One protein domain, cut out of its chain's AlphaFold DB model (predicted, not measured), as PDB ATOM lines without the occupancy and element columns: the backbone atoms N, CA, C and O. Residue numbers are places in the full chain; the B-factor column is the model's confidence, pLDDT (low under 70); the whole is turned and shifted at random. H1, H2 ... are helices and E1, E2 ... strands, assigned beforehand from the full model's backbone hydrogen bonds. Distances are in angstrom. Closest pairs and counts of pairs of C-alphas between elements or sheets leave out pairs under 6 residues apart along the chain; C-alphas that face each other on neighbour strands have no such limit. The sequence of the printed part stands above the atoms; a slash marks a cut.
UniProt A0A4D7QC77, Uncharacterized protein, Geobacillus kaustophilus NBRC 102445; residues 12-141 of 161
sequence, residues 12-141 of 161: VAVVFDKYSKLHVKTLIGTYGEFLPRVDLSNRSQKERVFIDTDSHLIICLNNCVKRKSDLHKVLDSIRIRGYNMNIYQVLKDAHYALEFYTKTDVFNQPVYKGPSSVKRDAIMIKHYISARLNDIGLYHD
ATOM      1  N   VAL A  12      -4.260  -2.203 -22.537       88.69
ATOM      2  CA  VAL A  12      -4.626  -3.122 -21.457       88.69
ATOM      3  C   VAL A  12      -6.110  -2.911 -21.222       88.69
ATOM      4  O   VAL A  12      -6.508  -1.813 -20.834       88.69
ATOM      5  N   ALA A  13      -6.936  -3.915 -21.489       90.00
ATOM      6  CA  ALA A  13      -8.384  -3.773 -21.441       90.00
ATOM      7  C   ALA A  13      -9.091  -4.996 -20.858       90.00
ATOM      8  O   ALA A  13      -8.542  -6.090 -20.828       90.00
ATOM      9  N   VAL A  14     -10.325  -4.801 -20.410       89.44
ATOM     10  CA  VAL A  14     -11.205  -5.847 -19.880       89.44
ATOM     11  C   VAL A  14     -12.467  -5.868 -20.714       89.44
ATOM     12  O   VAL A  14     -13.017  -4.814 -21.024       89.44
ATOM     13  N   VAL A  15     -12.927  -7.058 -21.070       88.94
ATOM     14  CA  VAL A  15     -14.086  -7.277 -21.930       88.94
ATOM     15  C   VAL A  15     -15.200  -7.914 -21.120       88.94
ATOM     16  O   VAL A  15     -15.018  -8.982 -20.533       88.94
ATOM     17  N   PHE A  16     -16.360  -7.270 -21.140       86.38
ATOM     18  CA  PHE A  16     -17.608  -7.792 -20.606       86.38
ATOM     19  C   PHE A  16     -18.541  -8.172 -21.743       86.38
ATOM     20  O   PHE A  16     -18.681  -7.421 -22.711       86.38
ATOM     21  N   ASP A  17     -19.219  -9.303 -21.594       85.94
ATOM     22  CA  ASP A  17     -20.343  -9.652 -22.451       85.94
ATOM     23  C   ASP A  17     -21.599  -8.911 -21.977       85.94
ATOM     24  O   ASP A  17     -21.927  -8.880 -20.786       85.94
ATOM     25  N   LYS A  18     -22.291  -8.247 -22.906       89.75
ATOM     26  CA  LYS A  18     -23.436  -7.395 -22.566       89.75
ATOM     27  C   LYS A  18     -24.675  -8.185 -22.172       89.75
ATOM     28  O   LYS A  18     -25.520  -7.607 -21.485       89.75
ATOM     29  N   TYR A  19     -24.799  -9.435 -22.611       87.56
ATOM     30  CA  TYR A  19     -25.957 -10.274 -22.330       87.56
ATOM     31  C   TYR A  19     -25.861 -10.881 -20.927       87.56
ATOM     32  O   TYR A  19     -26.704 -10.621 -20.075       87.56
ATOM     33  N   SER A  20     -24.779 -11.610 -20.660       84.56
ATOM     34  CA  SER A  20     -24.494 -12.256 -19.375       84.56
ATOM     35  C   SER A  20     -24.026 -11.291 -18.285       84.56
ATOM     36  O   SER A  20     -24.081 -11.636 -17.110       84.56
ATOM     37  N   LYS A  21     -23.560 -10.088 -18.653       83.69
ATOM     38  CA  LYS A  21     -22.968  -9.088 -17.742       83.69
ATOM     39  C   LYS A  21     -21.700  -9.563 -17.019       83.69
ATOM     40  O   LYS A  21     -21.273  -8.946 -16.041       83.69
ATOM     41  N   LEU A  22     -21.054 -10.614 -17.514       82.00
ATOM     42  CA  LEU A  22     -19.853 -11.178 -16.904       82.00
ATOM     43  C   LEU A  22     -18.581 -10.674 -17.585       82.00
ATOM     44  O   LEU A  22     -18.556 -10.407 -18.789       82.00
ATOM     45  N   HIS A  23     -17.510 -10.555 -16.798       82.06
ATOM     46  CA  HIS A  23     -16.153 -10.417 -17.317       82.06
ATOM     47  C   HIS A  23     -15.777 -11.689 -18.086       82.06
ATOM     48  O   HIS A  23     -15.822 -12.778 -17.526       82.06
ATOM     49  N   VAL A  24     -15.392 -11.547 -19.354       82.50
ATOM     50  CA  VAL A  24     -15.061 -12.687 -20.223       82.50
ATOM     51  C   VAL A  24     -13.564 -12.769 -20.504       82.50
ATOM     52  O   VAL A  24     -13.033 -13.872 -20.604       82.50
ATOM     53  N   LYS A  25     -12.872 -11.629 -20.674       83.44
ATOM     54  CA  LYS A  25     -11.435 -11.599 -21.009       83.44
ATOM     55  C   LYS A  25     -10.727 -10.335 -20.528       83.44
ATOM     56  O   LYS A  25     -11.264  -9.238 -20.655       83.44
ATOM     57  N   THR A  26      -9.455 -10.489 -20.170       84.56
ATOM     58  CA  THR A  26      -8.474  -9.395 -20.068       84.56
ATOM     59  C   THR A  26      -7.553  -9.437 -21.285       84.56
ATOM     60  O   THR A  26      -7.018 -10.488 -21.620       84.56
ATOM     61  N   LEU A  27      -7.372  -8.300 -21.952       85.38
ATOM     62  CA  LEU A  27      -6.636  -8.131 -23.202       85.38
ATOM     63  C   LEU A  27      -5.387  -7.273 -22.981       85.38
ATOM     64  O   LEU A  27      -5.491  -6.183 -22.422       85.38
ATOM     65  N   ILE A  28      -4.220  -7.746 -23.432       86.38
ATOM     66  CA  ILE A  28      -2.933  -7.029 -23.338       86.38
ATOM     67  C   ILE A  28      -2.137  -7.213 -24.629       86.38
ATOM     68  O   ILE A  28      -1.956  -8.342 -25.079       86.38
ATOM     69  N   GLY A  29      -1.665  -6.114 -25.215       80.44
ATOM     70  CA  GLY A  29      -1.050  -6.104 -26.553       80.44
ATOM     71  C   GLY A  29      -1.167  -4.736 -27.228       80.44
ATOM     72  O   GLY A  29      -1.511  -3.747 -26.577       80.44
ATOM     73  N   THR A  30      -0.866  -4.637 -28.519       80.44
ATOM     74  CA  THR A  30      -0.829  -3.329 -29.192       80.44
ATOM     75  C   THR A  30      -2.222  -2.867 -29.636       80.44
ATOM     76  O   THR A  30      -3.086  -3.664 -29.996       80.44
ATOM     77  N   TYR A  31      -2.461  -1.551 -29.638       78.19
ATOM     78  CA  TYR A  31      -3.736  -0.978 -30.103       78.19
ATOM     79  C   TYR A  31      -4.084  -1.395 -31.533       78.19
ATOM     80  O   TYR A  31      -5.238  -1.718 -31.792       78.19
ATOM     81  N   GLY A  32      -3.104  -1.402 -32.443       69.44
ATOM     82  CA  GLY A  32      -3.323  -1.784 -33.837       69.44
ATOM     83  C   GLY A  32      -3.761  -3.241 -34.008       69.44
ATOM     84  O   GLY A  32      -4.546  -3.524 -34.909       69.44
ATOM     85  N   GLU A  33      -3.316  -4.144 -33.127       73.81
ATOM     86  CA  GLU A  33      -3.728  -5.555 -33.137       73.81
ATOM     87  C   GLU A  33      -5.173  -5.741 -32.664       73.81
ATOM     88  O   GLU A  33      -5.924  -6.507 -33.264       73.81
ATOM     89  N   PHE A  34      -5.586  -5.044 -31.601       73.81
ATOM     90  CA  PHE A  34      -6.943  -5.190 -31.061       73.81
ATOM     91  C   PHE A  34      -7.986  -4.349 -31.790       73.81
ATOM     92  O   PHE A  34      -9.135  -4.760 -31.936       73.81
ATOM     93  N   LEU A  35      -7.615  -3.126 -32.157       76.81
ATOM     94  CA  LEU A  35      -8.522  -2.070 -32.586       76.81
ATOM     95  C   LEU A  35      -7.901  -1.300 -33.758       76.81
ATOM     96  O   LEU A  35      -7.568  -0.120 -33.625       76.81
ATOM     97  N   PRO A  36      -7.801  -1.931 -34.943       71.94
ATOM     98  CA  PRO A  36      -7.139  -1.346 -36.111       71.94
ATOM     99  C   PRO A  36      -7.817  -0.067 -36.626       71.94
ATOM    100  O   PRO A  36      -7.242   0.665 -37.425       71.94
ATOM    101  N   ARG A  37      -9.049   0.209 -36.179       75.12
ATOM    102  CA  ARG A  37      -9.832   1.397 -36.549       75.12
ATOM    103  C   ARG A  37      -9.575   2.612 -35.650       75.12
ATOM    104  O   ARG A  37     -10.107   3.678 -35.940       75.12
ATOM    105  N   VAL A  38      -8.834   2.463 -34.548       75.06
ATOM    106  CA  VAL A  38      -8.555   3.569 -33.620       75.06
ATOM    107  C   VAL A  38      -7.407   4.415 -34.153       75.06
ATOM    108  O   VAL A  38      -6.288   3.932 -34.327       75.06
ATOM    109  N   ASP A  39      -7.669   5.704 -34.342       76.81
ATOM    110  CA  ASP A  39      -6.639   6.676 -34.684       76.81
ATOM    111  C   ASP A  39      -5.894   7.123 -33.414       76.81
ATOM    112  O   ASP A  39      -6.419   7.893 -32.607       76.81
ATOM    113  N   LEU A  40      -4.651   6.658 -33.224       73.94
ATOM    114  CA  LEU A  40      -3.851   7.047 -32.051       73.94
ATOM    115  C   LEU A  40      -3.274   8.462 -32.129       73.94
ATOM    116  O   LEU A  40      -2.750   8.936 -31.117       73.94
ATOM    117  N   SER A  41      -3.352   9.137 -33.280       78.06
ATOM    118  CA  SER A  41      -3.053  10.570 -33.349       78.06
ATOM    119  C   SER A  41      -4.173  11.390 -32.694       78.06
ATOM    120  O   SER A  41      -3.919  12.433 -32.089       78.06
ATOM    121  N   ASN A  42      -5.399  10.859 -32.696       81.88
ATOM    122  CA  ASN A  42      -6.527  11.448 -32.000       81.88
ATOM    123  C   ASN A  42      -6.520  11.075 -30.510       81.88
ATOM    124  O   ASN A  42      -6.961  10.001 -30.088       81.88
ATOM    125  N   ARG A  43      -6.089  12.027 -29.678       79.69
ATOM    126  CA  ARG A  43      -6.036  11.870 -28.219       79.69
ATOM    127  C   ARG A  43      -7.375  11.454 -27.601       79.69
ATOM    128  O   ARG A  43      -7.385  10.617 -26.705       79.69
ATOM    129  N   SER A  44      -8.495  11.978 -28.105       81.88
ATOM    130  CA  SER A  44      -9.829  11.643 -27.590       81.88
ATOM    131  C   SER A  44     -10.231  10.192 -27.854       81.88
ATOM    132  O   SER A  44     -11.053   9.653 -27.122       81.88
ATOM    133  N   GLN A  45      -9.669   9.558 -28.892       77.25
ATOM    134  CA  GLN A  45      -9.883   8.142 -29.193       77.25
ATOM    135  C   GLN A  45      -8.909   7.257 -28.410       77.25
ATOM    136  O   GLN A  45      -9.317   6.239 -27.857       77.25
ATOM    137  N   LYS A  46      -7.647   7.683 -28.299       74.69
ATOM    138  CA  LYS A  46      -6.594   6.983 -27.549       74.69
ATOM    139  C   LYS A  46      -6.860   6.918 -26.041       74.69
ATOM    140  O   LYS A  46      -6.591   5.903 -25.405       74.69
ATOM    141  N   GLU A  47      -7.374   7.995 -25.454       76.94
ATOM    142  CA  GLU A  47      -7.612   8.103 -24.006       76.94
ATOM    143  C   GLU A  47      -9.045   7.693 -23.601       76.94
ATOM    144  O   GLU A  47      -9.482   7.983 -22.488       76.94
ATOM    145  N   ARG A  48      -9.797   6.997 -24.475       81.25
ATOM    146  CA  ARG A  48     -11.135   6.485 -24.125       81.25
ATOM    147  C   ARG A  48     -11.049   5.465 -22.998       81.25
ATOM    148  O   ARG A  48     -10.192   4.588 -22.995       81.25
ATOM    149  N   VAL A  49     -11.978   5.570 -22.056       86.69
ATOM    150  CA  VAL A  49     -12.099   4.631 -20.934       86.69
ATOM    151  C   VAL A  49     -13.014   3.459 -21.288       86.69
ATOM    152  O   VAL A  49     -12.751   2.333 -20.879       86.69
ATOM    153  N   PHE A  50     -14.053   3.723 -22.082       86.19
ATOM    154  CA  PHE A  50     -15.013   2.730 -22.544       86.19
ATOM    155  C   PHE A  50     -15.022   2.662 -24.065       86.19
ATOM    156  O   PHE A  50     -14.983   3.689 -24.748       86.19
ATOM    157  N   ILE A  51     -15.128   1.445 -24.578       86.88
ATOM    158  CA  ILE A  51     -15.404   1.157 -25.977       86.88
ATOM    159  C   ILE A  51     -16.598   0.218 -25.992       86.88
ATOM    160  O   ILE A  51     -16.577  -0.860 -25.402       86.88
ATOM    161  N   ASP A  52     -17.658   0.678 -26.632       84.88
ATOM    162  CA  ASP A  52     -18.922  -0.025 -26.701       84.88
ATOM    163  C   ASP A  52     -19.071  -0.633 -28.104       84.88
ATOM    164  O   ASP A  52     -18.820   0.032 -29.111       84.88
ATOM    165  N   THR A  53     -19.394  -1.922 -28.147       85.19
ATOM    166  CA  THR A  53     -19.683  -2.688 -29.367       85.19
ATOM    167  C   THR A  53     -21.049  -3.349 -29.220       85.19
ATOM    168  O   THR A  53     -21.571  -3.416 -28.107       85.19
ATOM    169  N   ASP A  54     -21.611  -3.903 -30.292       82.94
ATOM    170  CA  ASP A  54     -22.953  -4.501 -30.252       82.94
ATOM    171  C   ASP A  54     -23.107  -5.559 -29.144       82.94
ATOM    172  O   ASP A  54     -24.080  -5.530 -28.392       82.94
ATOM    173  N   SER A  55     -22.105  -6.426 -28.959       84.56
ATOM    174  CA  SER A  55     -22.157  -7.530 -27.989       84.56
ATOM    175  C   SER A  55     -21.289  -7.336 -26.742       84.56
ATOM    176  O   SER A  55     -21.533  -7.982 -25.725       84.56
ATOM    177  N   HIS A  56     -20.295  -6.443 -26.773       87.81
ATOM    178  CA  HIS A  56     -19.336  -6.295 -25.675       87.81
ATOM    179  C   HIS A  56     -19.188  -4.857 -25.188       87.81
ATOM    180  O   HIS A  56     -19.251  -3.899 -25.963       87.81
ATOM    181  N   LEU A  57     -18.902  -4.728 -23.893       89.31
ATOM    182  CA  LEU A  57     -18.368  -3.517 -23.284       89.31
ATOM    183  C   LEU A  57     -16.887  -3.741 -22.971       89.31
ATOM    184  O   LEU A  57     -16.539  -4.627 -22.195       89.31
ATOM    185  N   ILE A  58     -16.021  -2.925 -23.561       89.44
ATOM    186  CA  ILE A  58     -14.575  -2.984 -23.355       89.44
ATOM    187  C   ILE A  58     -14.158  -1.792 -22.493       89.44
ATOM    188  O   ILE A  58     -14.512  -0.649 -22.775       89.44
ATOM    189  N   ILE A  59     -13.387  -2.060 -21.446       89.62
ATOM    190  CA  ILE A  59     -12.879  -1.059 -20.508       89.62
ATOM    191  C   ILE A  59     -11.365  -0.986 -20.643       89.62
ATOM    192  O   ILE A  59     -10.674  -1.965 -20.374       89.62
ATOM    193  N   CYS A  60     -10.838   0.171 -21.036       90.06
ATOM    194  CA  CYS A  60      -9.406   0.398 -21.219       90.06
ATOM    195  C   CYS A  60      -8.741   0.702 -19.868       90.06
ATOM    196  O   CYS A  60      -8.692   1.854 -19.421       90.06
ATOM    197  N   LEU A  61      -8.218  -0.338 -19.212       88.75
ATOM    198  CA  LEU A  61      -7.598  -0.251 -17.890       88.75
ATOM    199  C   LEU A  61      -6.458   0.758 -17.842       88.75
ATOM    200  O   LEU A  61      -6.392   1.550 -16.910       88.75
ATOM    201  N   ASN A  62      -5.594   0.785 -18.859       87.31
ATOM    202  CA  ASN A  62      -4.458   1.710 -18.931       87.31
ATOM    203  C   ASN A  62      -4.869   3.189 -18.783       87.31
ATOM    204  O   ASN A  62      -4.072   3.997 -18.305       87.31
ATOM    205  N   ASN A  63      -6.108   3.532 -19.152       84.69
ATOM    206  CA  ASN A  63      -6.641   4.886 -19.038       84.69
ATOM    207  C   ASN A  63      -7.313   5.136 -17.676       84.69
ATOM    208  O   ASN A  63      -7.196   6.241 -17.148       84.69
ATOM    209  N   CYS A  64      -7.953   4.136 -17.062       87.00
ATOM    210  CA  CYS A  64      -8.639   4.322 -15.777       87.00
ATOM    211  C   CYS A  64      -7.734   4.139 -14.549       87.00
ATOM    212  O   CYS A  64      -7.949   4.794 -13.534       87.00
ATOM    213  N   VAL A  65      -6.680   3.319 -14.624       90.12
ATOM    214  CA  VAL A  65      -5.787   3.067 -13.471       90.12
ATOM    215  C   VAL A  65      -4.847   4.236 -13.172       90.12
ATOM    216  O   VAL A  65      -4.310   4.339 -12.065       90.12
ATOM    217  N   LYS A  66      -4.684   5.160 -14.127       88.38
ATOM    218  CA  LYS A  66      -3.819   6.340 -14.005       88.38
ATOM    219  C   LYS A  66      -4.153   7.169 -12.765       88.38
ATOM    220  O   LYS A  66      -3.257   7.539 -12.007       88.38
ATOM    221  N   ARG A  67      -5.442   7.414 -12.505       88.31
ATOM    222  CA  ARG A  67      -5.916   8.161 -11.330       88.31
ATOM    223  C   ARG A  67      -6.888   7.320 -10.518       88.31
ATOM    224  O   ARG A  67      -7.780   6.686 -11.070       88.31
ATOM    225  N   LYS A  68      -6.771   7.388  -9.189       87.69
ATOM    226  CA  LYS A  68      -7.672   6.691  -8.260       87.69
ATOM    227  C   LYS A  68      -9.141   7.061  -8.497       87.69
ATOM    228  O   LYS A  68      -9.994   6.184  -8.482       87.69
ATOM    229  N   SER A  69      -9.440   8.336  -8.751       87.44
ATOM    230  CA  SER A  69     -10.805   8.802  -9.031       87.44
ATOM    231  C   SER A  69     -11.389   8.219 -10.317       87.44
ATOM    232  O   SER A  69     -12.578   7.921 -10.363       87.44
ATOM    233  N   ASP A  70     -10.570   8.061 -11.358       87.88
ATOM    234  CA  ASP A  70     -11.026   7.562 -12.657       87.88
ATOM    235  C   ASP A  70     -11.352   6.070 -12.561       87.88
ATOM    236  O   ASP A  70     -12.398   5.638 -13.040       87.88
ATOM    237  N   LEU A  71     -10.519   5.303 -11.848       88.69
ATOM    238  CA  LEU A  71     -10.797   3.900 -11.561       88.69
ATOM    239  C   LEU A  71     -12.093   3.727 -10.759       88.69
ATOM    240  O   LEU A  71     -12.932   2.926 -11.158       88.69
ATOM    241  N   HIS A  72     -12.304   4.496  -9.683       86.69
ATOM    242  CA  HIS A  72     -13.543   4.400  -8.896       86.69
ATOM    243  C   HIS A  72     -14.786   4.713  -9.727       86.69
ATOM    244  O   HIS A  72     -15.726   3.930  -9.710       86.69
ATOM    245  N   LYS A  73     -14.764   5.786 -10.529       87.50
ATOM    246  CA  LYS A  73     -15.879   6.119 -11.433       87.50
ATOM    247  C   LYS A  73     -16.223   4.964 -12.371       87.50
ATOM    248  O   LYS A  73     -17.394   4.704 -12.634       87.50
ATOM    249  N   VAL A  74     -15.206   4.272 -12.885       87.88
ATOM    250  CA  VAL A  74     -15.399   3.101 -13.746       87.88
ATOM    251  C   VAL A  74     -15.997   1.939 -12.966       87.88
ATOM    252  O   VAL A  74     -16.977   1.363 -13.426       87.88
ATOM    253  N   LEU A  75     -15.462   1.619 -11.787       86.00
ATOM    254  CA  LEU A  75     -15.973   0.535 -10.942       86.00
ATOM    255  C   LEU A  75     -17.416   0.784 -10.492       86.00
ATOM    256  O   LEU A  75     -18.246  -0.120 -10.572       86.00
ATOM    257  N   ASP A  76     -17.749   2.018 -10.117       84.56
ATOM    258  CA  ASP A  76     -19.118   2.416  -9.802       84.56
ATOM    259  C   ASP A  76     -20.031   2.265 -11.024       84.56
ATOM    260  O   ASP A  76     -21.125   1.713 -10.912       84.56
ATOM    261  N   SER A  77     -19.575   2.681 -12.212       85.00
ATOM    262  CA  SER A  77     -20.342   2.505 -13.450       85.00
ATOM    263  C   SER A  77     -20.548   1.032 -13.817       85.00
ATOM    264  O   SER A  77     -21.600   0.702 -14.363       85.00
ATOM    265  N   ILE A  78     -19.569   0.156 -13.573       84.12
ATOM    266  CA  ILE A  78     -19.685  -1.299 -13.767       84.12
ATOM    267  C   ILE A  78     -20.763  -1.842 -12.822       84.12
ATOM    268  O   ILE A  78     -21.704  -2.488 -13.286       84.12
ATOM    269  N   ARG A  79     -20.679  -1.490 -11.532       82.38
ATOM    270  CA  ARG A  79     -21.622  -1.920 -10.491       82.38
ATOM    271  C   ARG A  79     -23.054  -1.469 -10.782       82.38
ATOM    272  O   ARG A  79     -23.962  -2.291 -10.749       82.38
ATOM    273  N   ILE A  80     -23.265  -0.191 -11.109       84.75
ATOM    274  CA  ILE A  80     -24.599   0.368 -11.417       84.75
ATOM    275  C   ILE A  80     -25.226  -0.324 -12.633       84.75
ATOM    276  O   ILE A  80     -26.433  -0.538 -12.676       84.75
ATOM    277  N   ARG A  81     -24.411  -0.699 -13.623       83.06
ATOM    278  CA  ARG A  81     -24.866  -1.407 -14.830       83.06
ATOM    279  C   ARG A  81     -25.039  -2.921 -14.626       83.06
ATOM    280  O   ARG A  81     -25.359  -3.614 -15.591       83.06
ATOM    281  N   GLY A  82     -24.816  -3.427 -13.411       80.62
ATOM    282  CA  GLY A  82     -24.974  -4.838 -13.055       80.62
ATOM    283  C   GLY A  82     -23.864  -5.757 -13.570       80.62
ATOM    284  O   GLY A  82     -24.056  -6.968 -13.598       80.62
ATOM    285  N   TYR A  83     -22.721  -5.214 -13.997       81.88
ATOM    286  CA  TYR A  83     -21.569  -6.029 -14.382       81.88
ATOM    287  C   TYR A  83     -20.808  -6.498 -13.138       81.88
ATOM    288  O   TYR A  83     -20.664  -5.743 -12.175       81.88
ATOM    289  N   ASN A  84     -20.281  -7.722 -13.174       73.56
ATOM    290  CA  ASN A  84     -19.520  -8.299 -12.063       73.56
ATOM    291  C   ASN A  84     -18.079  -8.626 -12.478       73.56
ATOM    292  O   ASN A  84     -17.841  -9.231 -13.527       73.56
ATOM    293  N   MET A  85     -17.111  -8.210 -11.658       78.19
ATOM    294  CA  MET A  85     -15.690  -8.479 -11.859       78.19
ATOM    295  C   MET A  85     -14.942  -8.458 -10.521       78.19
ATOM    296  O   MET A  85     -15.179  -7.592  -9.678       78.19
ATOM    297  N   ASN A  86     -13.933  -9.316 -10.384       79.06
ATOM    298  CA  ASN A  86     -12.909  -9.147  -9.357       79.06
ATOM    299  C   ASN A  86     -11.796  -8.240  -9.898       79.06
ATOM    300  O   ASN A  86     -10.869  -8.690 -10.579       79.06
ATOM    301  N   ILE A  87     -11.901  -6.944  -9.604       83.25
ATOM    302  CA  ILE A  87     -10.934  -5.959 -10.096       83.25
ATOM    303  C   ILE A  87      -9.528  -6.208  -9.546       83.25
ATOM    304  O   ILE A  87      -8.557  -6.019 -10.274       83.25
ATOM    305  N   TYR A  88      -9.399  -6.659  -8.297       83.94
ATOM    306  CA  TYR A  88      -8.096  -6.913  -7.688       83.94
ATOM    307  C   TYR A  88      -7.326  -7.982  -8.469       83.94
ATOM    308  O   TYR A  88      -6.184  -7.754  -8.871       83.94
ATOM    309  N   GLN A  89      -7.975  -9.117  -8.744       81.19
ATOM    310  CA  GLN A  89      -7.372 -10.207  -9.504       81.19
ATOM    311  C   GLN A  89      -7.023  -9.756 -10.925       81.19
ATOM    312  O   GLN A  89      -5.902  -9.969 -11.371       81.19
ATOM    313  N   VAL A  90      -7.921  -9.027 -11.595       85.50
ATOM    314  CA  VAL A  90      -7.658  -8.501 -12.941       85.50
ATOM    315  C   VAL A  90      -6.463  -7.546 -12.975       85.50
ATOM    316  O   VAL A  90      -5.637  -7.628 -13.883       85.50
ATOM    317  N   LEU A  91      -6.333  -6.655 -11.992       89.31
ATOM    318  CA  LEU A  91      -5.185  -5.754 -11.897       89.31
ATOM    319  C   LEU A  91      -3.890  -6.520 -11.608       89.31
ATOM    320  O   LEU A  91      -2.861  -6.228 -12.217       89.31
ATOM    321  N   LYS A  92      -3.933  -7.519 -10.723       86.75
ATOM    322  CA  LYS A  92      -2.782  -8.373 -10.403       86.75
ATOM    323  C   LYS A  92      -2.302  -9.148 -11.632       86.75
ATOM    324  O   LYS A  92      -1.110  -9.156 -11.934       86.75
ATOM    325  N   ASP A  93      -3.235  -9.728 -12.368       83.94
ATOM    326  CA  ASP A  93      -2.975 -10.471 -13.595       83.94
ATOM    327  C   ASP A  93      -2.420  -9.577 -14.702       83.94
ATOM    328  O   ASP A  93      -1.425  -9.915 -15.349       83.94
ATOM    329  N   ALA A  94      -3.002  -8.386 -14.876       87.94
ATOM    330  CA  ALA A  94      -2.489  -7.407 -15.821       87.94
ATOM    331  C   ALA A  94      -1.071  -6.951 -15.454       87.94
ATOM    332  O   ALA A  94      -0.213  -6.842 -16.329       87.94
ATOM    333  N   HIS A  95      -0.790  -6.738 -14.167       90.88
ATOM    334  CA  HIS A  95       0.550  -6.399 -13.693       90.88
ATOM    335  C   HIS A  95       1.578  -7.486 -14.032       90.88
ATOM    336  O   HIS A  95       2.674  -7.161 -14.494       90.88
ATOM    337  N   TYR A  96       1.231  -8.759 -13.820       86.31
ATOM    338  CA  TYR A  96       2.102  -9.889 -14.147       86.31
ATOM    339  C   TYR A  96       2.346 -10.005 -15.657       86.31
ATOM    340  O   TYR A  96       3.483 -10.115 -16.106       86.31
ATOM    341  N   ALA A  97       1.299  -9.884 -16.471       85.69
ATOM    342  CA  ALA A  97       1.432  -9.942 -17.924       85.69
ATOM    343  C   ALA A  97       2.295  -8.801 -18.499       85.69
ATOM    344  O   ALA A  97       3.012  -8.990 -19.486       85.69
ATOM    345  N   LEU A  98       2.298  -7.625 -17.859       87.88
ATOM    346  CA  LEU A  98       3.176  -6.516 -18.241       87.88
ATOM    347  C   LEU A  98       4.667  -6.828 -18.041       87.88
ATOM    348  O   LEU A  98       5.504  -6.177 -18.668       87.88
ATOM    349  N   GLU A  99       5.028  -7.840 -17.244       86.69
ATOM    350  CA  GLU A  99       6.429  -8.219 -17.030       86.69
ATOM    351  C   GLU A  99       7.143  -8.604 -18.313       86.69
ATOM    352  O   GLU A  99       8.302  -8.232 -18.482       86.69
ATOM    353  N   PHE A 100       6.456  -9.267 -19.246       84.88
ATOM    354  CA  PHE A 100       7.017  -9.611 -20.550       84.88
ATOM    355  C   PHE A 100       7.575  -8.384 -21.289       84.88
ATOM    356  O   PHE A 100       8.666  -8.442 -21.856       84.88
ATOM    357  N   TYR A 101       6.865  -7.256 -21.213       84.06
ATOM    358  CA  TYR A 101       7.229  -6.006 -21.882       84.06
ATOM    359  C   TYR A 101       8.317  -5.220 -21.143       84.06
ATOM    360  O   TYR A 101       9.003  -4.394 -21.749       84.06
ATOM    361  N   THR A 102       8.485  -5.454 -19.836       84.56
ATOM    362  CA  THR A 102       9.403  -4.674 -18.991       84.56
ATOM    363  C   THR A 102      10.692  -5.402 -18.623       84.56
ATOM    364  O   THR A 102      11.688  -4.735 -18.350       84.56
ATOM    365  N   LYS A 103      10.684  -6.740 -18.592       86.69
ATOM    366  CA  LYS A 103      11.799  -7.543 -18.081       86.69
ATOM    367  C   LYS A 103      12.993  -7.569 -19.036       86.69
ATOM    368  O   LYS A 103      12.854  -7.476 -20.261       86.69
ATOM    369  N   THR A 104      14.169  -7.725 -18.450       86.62
ATOM    370  CA  THR A 104      15.414  -8.044 -19.146       86.62
ATOM    371  C   THR A 104      15.756  -9.518 -18.939       86.62
ATOM    372  O   THR A 104      15.279 -10.148 -17.995       86.62
ATOM    373  N   ASP A 105      16.512 -10.092 -19.865       89.12
ATOM    374  CA  ASP A 105      17.065 -11.434 -19.726       89.12
ATOM    375  C   ASP A 105      18.325 -11.437 -18.842       89.12
ATOM    376  O   ASP A 105      18.749 -10.408 -18.309       89.12
ATOM    377  N   VAL A 106      18.932 -12.616 -18.694       89.88
ATOM    378  CA  VAL A 106      20.152 -12.829 -17.898       89.88
ATOM    379  C   VAL A 106      21.364 -12.038 -18.408       89.88
ATOM    380  O   VAL A 106      22.312 -11.832 -17.659       89.88
ATOM    381  N   PHE A 107      21.327 -11.555 -19.653       90.88
ATOM    382  CA  PHE A 107      22.367 -10.727 -20.271       90.88
ATOM    383  C   PHE A 107      22.008  -9.234 -20.254       90.88
ATOM    384  O   PHE A 107      22.609  -8.432 -20.972       90.88
ATOM    385  N   ASN A 108      21.016  -8.852 -19.443       85.81
ATOM    386  CA  ASN A 108      20.492  -7.497 -19.322       85.81
ATOM    387  C   ASN A 108      19.901  -6.930 -20.631       85.81
ATOM    388  O   ASN A 108      19.765  -5.715 -20.795       85.81
ATOM    389  N   GLN A 109      19.518  -7.795 -21.573       86.19
ATOM    390  CA  GLN A 109      18.869  -7.391 -22.816       86.19
ATOM    391  C   GLN A 109      17.344  -7.399 -22.641       86.19
ATOM    392  O   GLN A 109      16.806  -8.283 -21.979       86.19
ATOM    393  N   PRO A 110      16.589  -6.455 -23.235       84.00
ATOM    394  CA  PRO A 110      15.128  -6.478 -23.163       84.00
ATOM    395  C   PRO A 110      14.564  -7.774 -23.750       84.00
ATOM    396  O   PRO A 110      14.934  -8.139 -24.870       84.00
ATOM    397  N   VAL A 111      13.655  -8.438 -23.026       84.81
ATOM    398  CA  VAL A 111      12.971  -9.638 -23.539       84.81
ATOM    399  C   VAL A 111      12.021  -9.264 -24.672       84.81
ATOM    400  O   VAL A 111      12.047  -9.875 -25.738       84.81
ATOM    401  N   TYR A 112      11.232  -8.206 -24.488       81.88
ATOM    402  CA  TYR A 112      10.438  -7.634 -25.565       81.88
ATOM    403  C   TYR A 112      11.329  -6.860 -26.548       81.88
ATOM    404  O   TYR A 112      11.960  -5.868 -26.181       81.88
ATOM    405  N   LYS A 113      11.358  -7.310 -27.809       81.19
ATOM    406  CA  LYS A 113      12.153  -6.717 -28.904       81.19
ATOM    407  C   LYS A 113      11.369  -5.734 -29.788       81.19
ATOM    408  O   LYS A 113      11.884  -5.299 -30.814       81.19
ATOM    409  N   GLY A 114      10.123  -5.415 -29.435       77.81
ATOM    410  CA  GLY A 114       9.296  -4.484 -30.202       77.81
ATOM    411  C   GLY A 114       9.614  -3.006 -29.922       77.81
ATOM    412  O   GLY A 114      10.654  -2.679 -29.344       77.81
ATOM    413  N   PRO A 115       8.725  -2.082 -30.327       82.00
ATOM    414  CA  PRO A 115       8.942  -0.647 -30.173       82.00
ATOM    415  C   PRO A 115       9.223  -0.227 -28.722       82.00
ATOM    416  O   PRO A 115       8.506  -0.596 -27.790       82.00
ATOM    417  N   SER A 116      10.220   0.644 -28.528       81.25
ATOM    418  CA  SER A 116      10.557   1.230 -27.215       81.25
ATOM    419  C   SER A 116       9.389   1.994 -26.579       81.25
ATOM    420  O   SER A 116       9.304   2.148 -25.359       81.25
ATOM    421  N   SER A 117       8.471   2.449 -27.422       82.00
ATOM    422  CA  SER A 117       7.271   3.189 -27.085       82.00
ATOM    423  C   SER A 117       6.248   2.314 -26.328       82.00
ATOM    424  O   SER A 117       5.700   2.754 -25.320       82.00
ATOM    425  N   VAL A 118       6.109   1.038 -26.713       82.50
ATOM    426  CA  VAL A 118       5.306   0.008 -26.023       82.50
ATOM    427  C   VAL A 118       5.905  -0.307 -24.652       82.50
ATOM    428  O   VAL A 118       5.191  -0.359 -23.656       82.50
ATOM    429  N   LYS A 119       7.237  -0.460 -24.578       84.38
ATOM    430  CA  LYS A 119       7.946  -0.699 -23.311       84.38
ATOM    431  C   LYS A 119       7.727   0.443 -22.318       84.38
ATOM    432  O   LYS A 119       7.479   0.193 -21.141       84.38
ATOM    433  N   ARG A 120       7.807   1.695 -22.780       86.62
ATOM    434  CA  ARG A 120       7.559   2.877 -21.940       86.62
ATOM    435  C   ARG A 120       6.142   2.864 -21.364       86.62
ATOM    436  O   ARG A 120       5.980   3.076 -20.165       86.62
ATOM    437  N   ASP A 121       5.148   2.572 -22.199       87.44
ATOM    438  CA  ASP A 121       3.758   2.481 -21.754       87.44
ATOM    439  C   ASP A 121       3.562   1.327 -20.771       87.44
ATOM    440  O   ASP A 121       2.934   1.522 -19.735       87.44
ATOM    441  N   ALA A 122       4.165   0.162 -21.026       89.06
ATOM    442  CA  ALA A 122       4.108  -0.976 -20.116       89.06
ATOM    443  C   ALA A 122       4.642  -0.626 -18.720       89.06
ATOM    444  O   ALA A 122       3.977  -0.913 -17.728       89.06
ATOM    445  N   ILE A 123       5.802   0.036 -18.636       90.38
ATOM    446  CA  ILE A 123       6.390   0.484 -17.361       90.38
ATOM    447  C   ILE A 123       5.441   1.447 -16.642       90.38
ATOM    448  O   ILE A 123       5.170   1.283 -15.452       90.38
ATOM    449  N   MET A 124       4.919   2.441 -17.364       91.69
ATOM    450  CA  MET A 124       4.026   3.451 -16.803       91.69
ATOM    451  C   MET A 124       2.718   2.833 -16.290       91.69
ATOM    452  O   MET A 124       2.302   3.104 -15.164       91.69
ATOM    453  N   ILE A 125       2.077   1.980 -17.093       91.19
ATOM    454  CA  ILE A 125       0.835   1.295 -16.720       91.19
ATOM    455  C   ILE A 125       1.089   0.369 -15.533       91.19
ATOM    456  O   ILE A 125       0.307   0.383 -14.587       91.19
ATOM    457  N   LYS A 126       2.201  -0.382 -15.534       92.19
ATOM    458  CA  LYS A 126       2.584  -1.258 -14.422       92.19
ATOM    459  C   LYS A 126       2.699  -0.465 -13.121       92.19
ATOM    460  O   LYS A 126       2.082  -0.851 -12.135       92.19
ATOM    461  N   HIS A 127       3.381   0.682 -13.145       93.31
ATOM    462  CA  HIS A 127       3.486   1.581 -11.993       93.31
ATOM    463  C   HIS A 127       2.112   2.051 -11.484       93.31
ATOM    464  O   HIS A 127       1.843   2.001 -10.282       93.31
ATOM    465  N   TYR A 128       1.214   2.465 -12.385       93.56
ATOM    466  CA  TYR A 128      -0.142   2.858 -12.000       93.56
ATOM    467  C   TYR A 128      -0.935   1.699 -11.398       93.56
ATOM    468  O   TYR A 128      -1.587   1.883 -10.372       93.56
ATOM    469  N   ILE A 129      -0.852   0.504 -11.984       92.31
ATOM    470  CA  ILE A 129      -1.511  -0.690 -11.455       92.31
ATOM    471  C   ILE A 129      -0.989  -1.024 -10.055       92.31
ATOM    472  O   ILE A 129      -1.805  -1.253  -9.166       92.31
ATOM    473  N   SER A 130       0.328  -0.991  -9.815       91.62
ATOM    474  CA  SER A 130       0.897  -1.226  -8.480       91.62
ATOM    475  C   SER A 130       0.338  -0.244  -7.446       91.62
ATOM    476  O   SER A 130      -0.057  -0.654  -6.357       91.62
ATOM    477  N   ALA A 131       0.229   1.043  -7.800       91.31
ATOM    478  CA  ALA A 131      -0.368   2.043  -6.918       91.31
ATOM    479  C   ALA A 131      -1.838   1.722  -6.585       91.31
ATOM    480  O   ALA A 131      -2.244   1.844  -5.431       91.31
ATOM    481  N   ARG A 132      -2.634   1.265  -7.565       90.19
ATOM    482  CA  ARG A 132      -4.043   0.888  -7.339       90.19
ATOM    483  C   ARG A 132      -4.200  -0.422  -6.579       90.19
ATOM    484  O   ARG A 132      -5.111  -0.522  -5.770       90.19
ATOM    485  N   LEU A 133      -3.326  -1.400  -6.796       88.06
ATOM    486  CA  LEU A 133      -3.312  -2.635  -6.011       88.06
ATOM    487  C   LEU A 133      -3.046  -2.346  -4.531       88.06
ATOM    488  O   LEU A 133      -3.713  -2.933  -3.687       88.06
ATOM    489  N   ASN A 134      -2.149  -1.406  -4.220       84.31
ATOM    490  CA  ASN A 134      -1.912  -0.965  -2.844       84.31
ATOM    491  C   ASN A 134      -3.126  -0.226  -2.255       84.31
ATOM    492  O   ASN A 134      -3.462  -0.444  -1.098       84.31
ATOM    493  N   ASP A 135      -3.813   0.606  -3.049       80.88
ATOM    494  CA  ASP A 135      -5.051   1.278  -2.621       80.88
ATOM    495  C   ASP A 135      -6.192   0.285  -2.334       80.88
ATOM    496  O   ASP A 135      -6.920   0.438  -1.356       80.88
ATOM    497  N   ILE A 136      -6.379  -0.700  -3.217       73.50
ATOM    498  CA  ILE A 136      -7.486  -1.667  -3.174       73.50
ATOM    499  C   ILE A 136      -7.212  -2.767  -2.149       73.50
ATOM    500  O   ILE A 136      -8.131  -3.198  -1.462       73.50
ATOM    501  N   GLY A 137      -5.957  -3.204  -2.016       57.75
ATOM    502  CA  GLY A 137      -5.543  -4.249  -1.079       57.75
ATOM    503  C   GLY A 137      -5.811  -3.911   0.391       57.75
ATOM    504  O   GLY A 137      -5.854  -4.821   1.210       57.75
ATOM    505  N   LEU A 138      -6.052  -2.637   0.716       50.94
ATOM    506  CA  LEU A 138      -6.442  -2.174   2.051       50.94
ATOM    507  C   LEU A 138      -7.931  -2.403   2.380       50.94
ATOM    508  O   LEU A 138      -8.313  -2.293   3.540       50.94
ATOM    509  N   TYR A 139      -8.768  -2.738   1.392       45.72
ATOM    510  CA  TYR A 139     -10.195  -3.019   1.561       45.72
ATOM    511  C   TYR A 139     -10.476  -4.457   1.117       45.72
ATOM    512  O   TYR A 139     -10.510  -4.756  -0.073       45.72
ATOM    513  N   HIS A 140     -10.610  -5.379   2.067       42.59
ATOM    514  CA  HIS A 140     -10.915  -6.780   1.778       42.59
ATOM    515  C   HIS A 140     -12.423  -7.003   1.700       42.59
ATOM    516  O   HIS A 140     -13.106  -6.877   2.704       42.59
ATOM    517  N   ASP A 141     -12.898  -7.315   0.496       39.50
ATOM    518  CA  ASP A 141     -13.949  -8.301   0.212       39.50
ATOM    519  C   ASP A 141     -14.095  -8.389  -1.312       39.50
ATOM    520  O   ASP A 141     -14.885  -7.679  -1.933       39.50
TER     521      ASP A 141
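This is residues 12 to 141 of the 161 residues of an uncharacterized protein of Geobacillus kaustophilus NBRC 102445 (UniProt A0A4D7QC77). A small, strongly twisted sheet has helix H5 slanting over one face, and the long helix H7 packs on H5. H4 runs out to one end of the longest axis, the loop of residues 103 to 115 reaches to the other, and the stretch with H1 and H2 loops away from the other helices. The printed part has 130 residues with seven named helices and four named strands, in the order E1 E2 H1 H2 E3 E4 H3 H4 H5 H6 H7, a mixed class. The sheet runs E2 E1 E4 E3, antiparallel throughout; the whole is compact, with a radius of gyration of the C-alphas of 15.2 A and spans of 48 by 38 by 24 A.

E1, residues 12 to 17, and E2, residues 23 to 29, form an antiparallel hairpin at 154 degrees, with N 13 and O 27 2.8 A apart. H1, residues 31 to 34, is only just not on the sheet, with 4 pairs of C-alphas within 10 A. H2, residues 43 to 46, is not on it and is apart from H1. E3, residues 50 to 52, and E4, residues 56 to 60, form a hairpin at 160 degrees, with N 51 and O 58 2.8 A apart. E4 is also antiparallel to E1, at 159 degrees, with N 14 and O 59 2.9 A apart. H3, residues 61 to 64, is on the sheet at a height of 5.6 A, over none of its strands. H4, residues 68 to 80, touches H3 only at the corner, and only just, with 3 pairs of C-alphas within 8 A, the closest those of Cys 64 and Leu 71, 4.8 A; its residues 74 to 78 only graze the sheet. H5, residues 87 to 97, is on the same face as H3, at a height of 9.8 A over E2 and E1, slantwise at 41 degrees to E1 on the local plane; this forms two layers, a helix on one face of a sheet. H7, residues 116 to 137, touches H5 at a shallow tilt of 33 degrees, only just short of steep, opposite ways; the closest C-alphas, of His 95 and Lys 126, are 5.6 A apart. H6, residues 99 to 102, touches H7 at residues 118 to 123 alone, the closest C-alphas being those of Tyr 101 and Lys 119, 5.5 A. Every O i to N i+4 pair is within hydrogen-bond range in H4, H5 and H7; H1, H2, H3 and H6 are too short for one.

E1 begins at C-alpha 12, (-4.626, -3.122, -21.457), and spans 17.0 A; E2 spans 18.2 A. H4 spans 18.3 A, H5 15.2 A and H7 31.2 A, ending at C-alpha 137, (-5.543, -4.249, -1.079).

The C-alphas farthest apart, of Ile 80 and Phe 107, are 49.1 A apart. The printed part has no cut, and H6 to H7 is a long link of 13 residues. Residues 32 and 137 to 141 are under 70 in pLDDT.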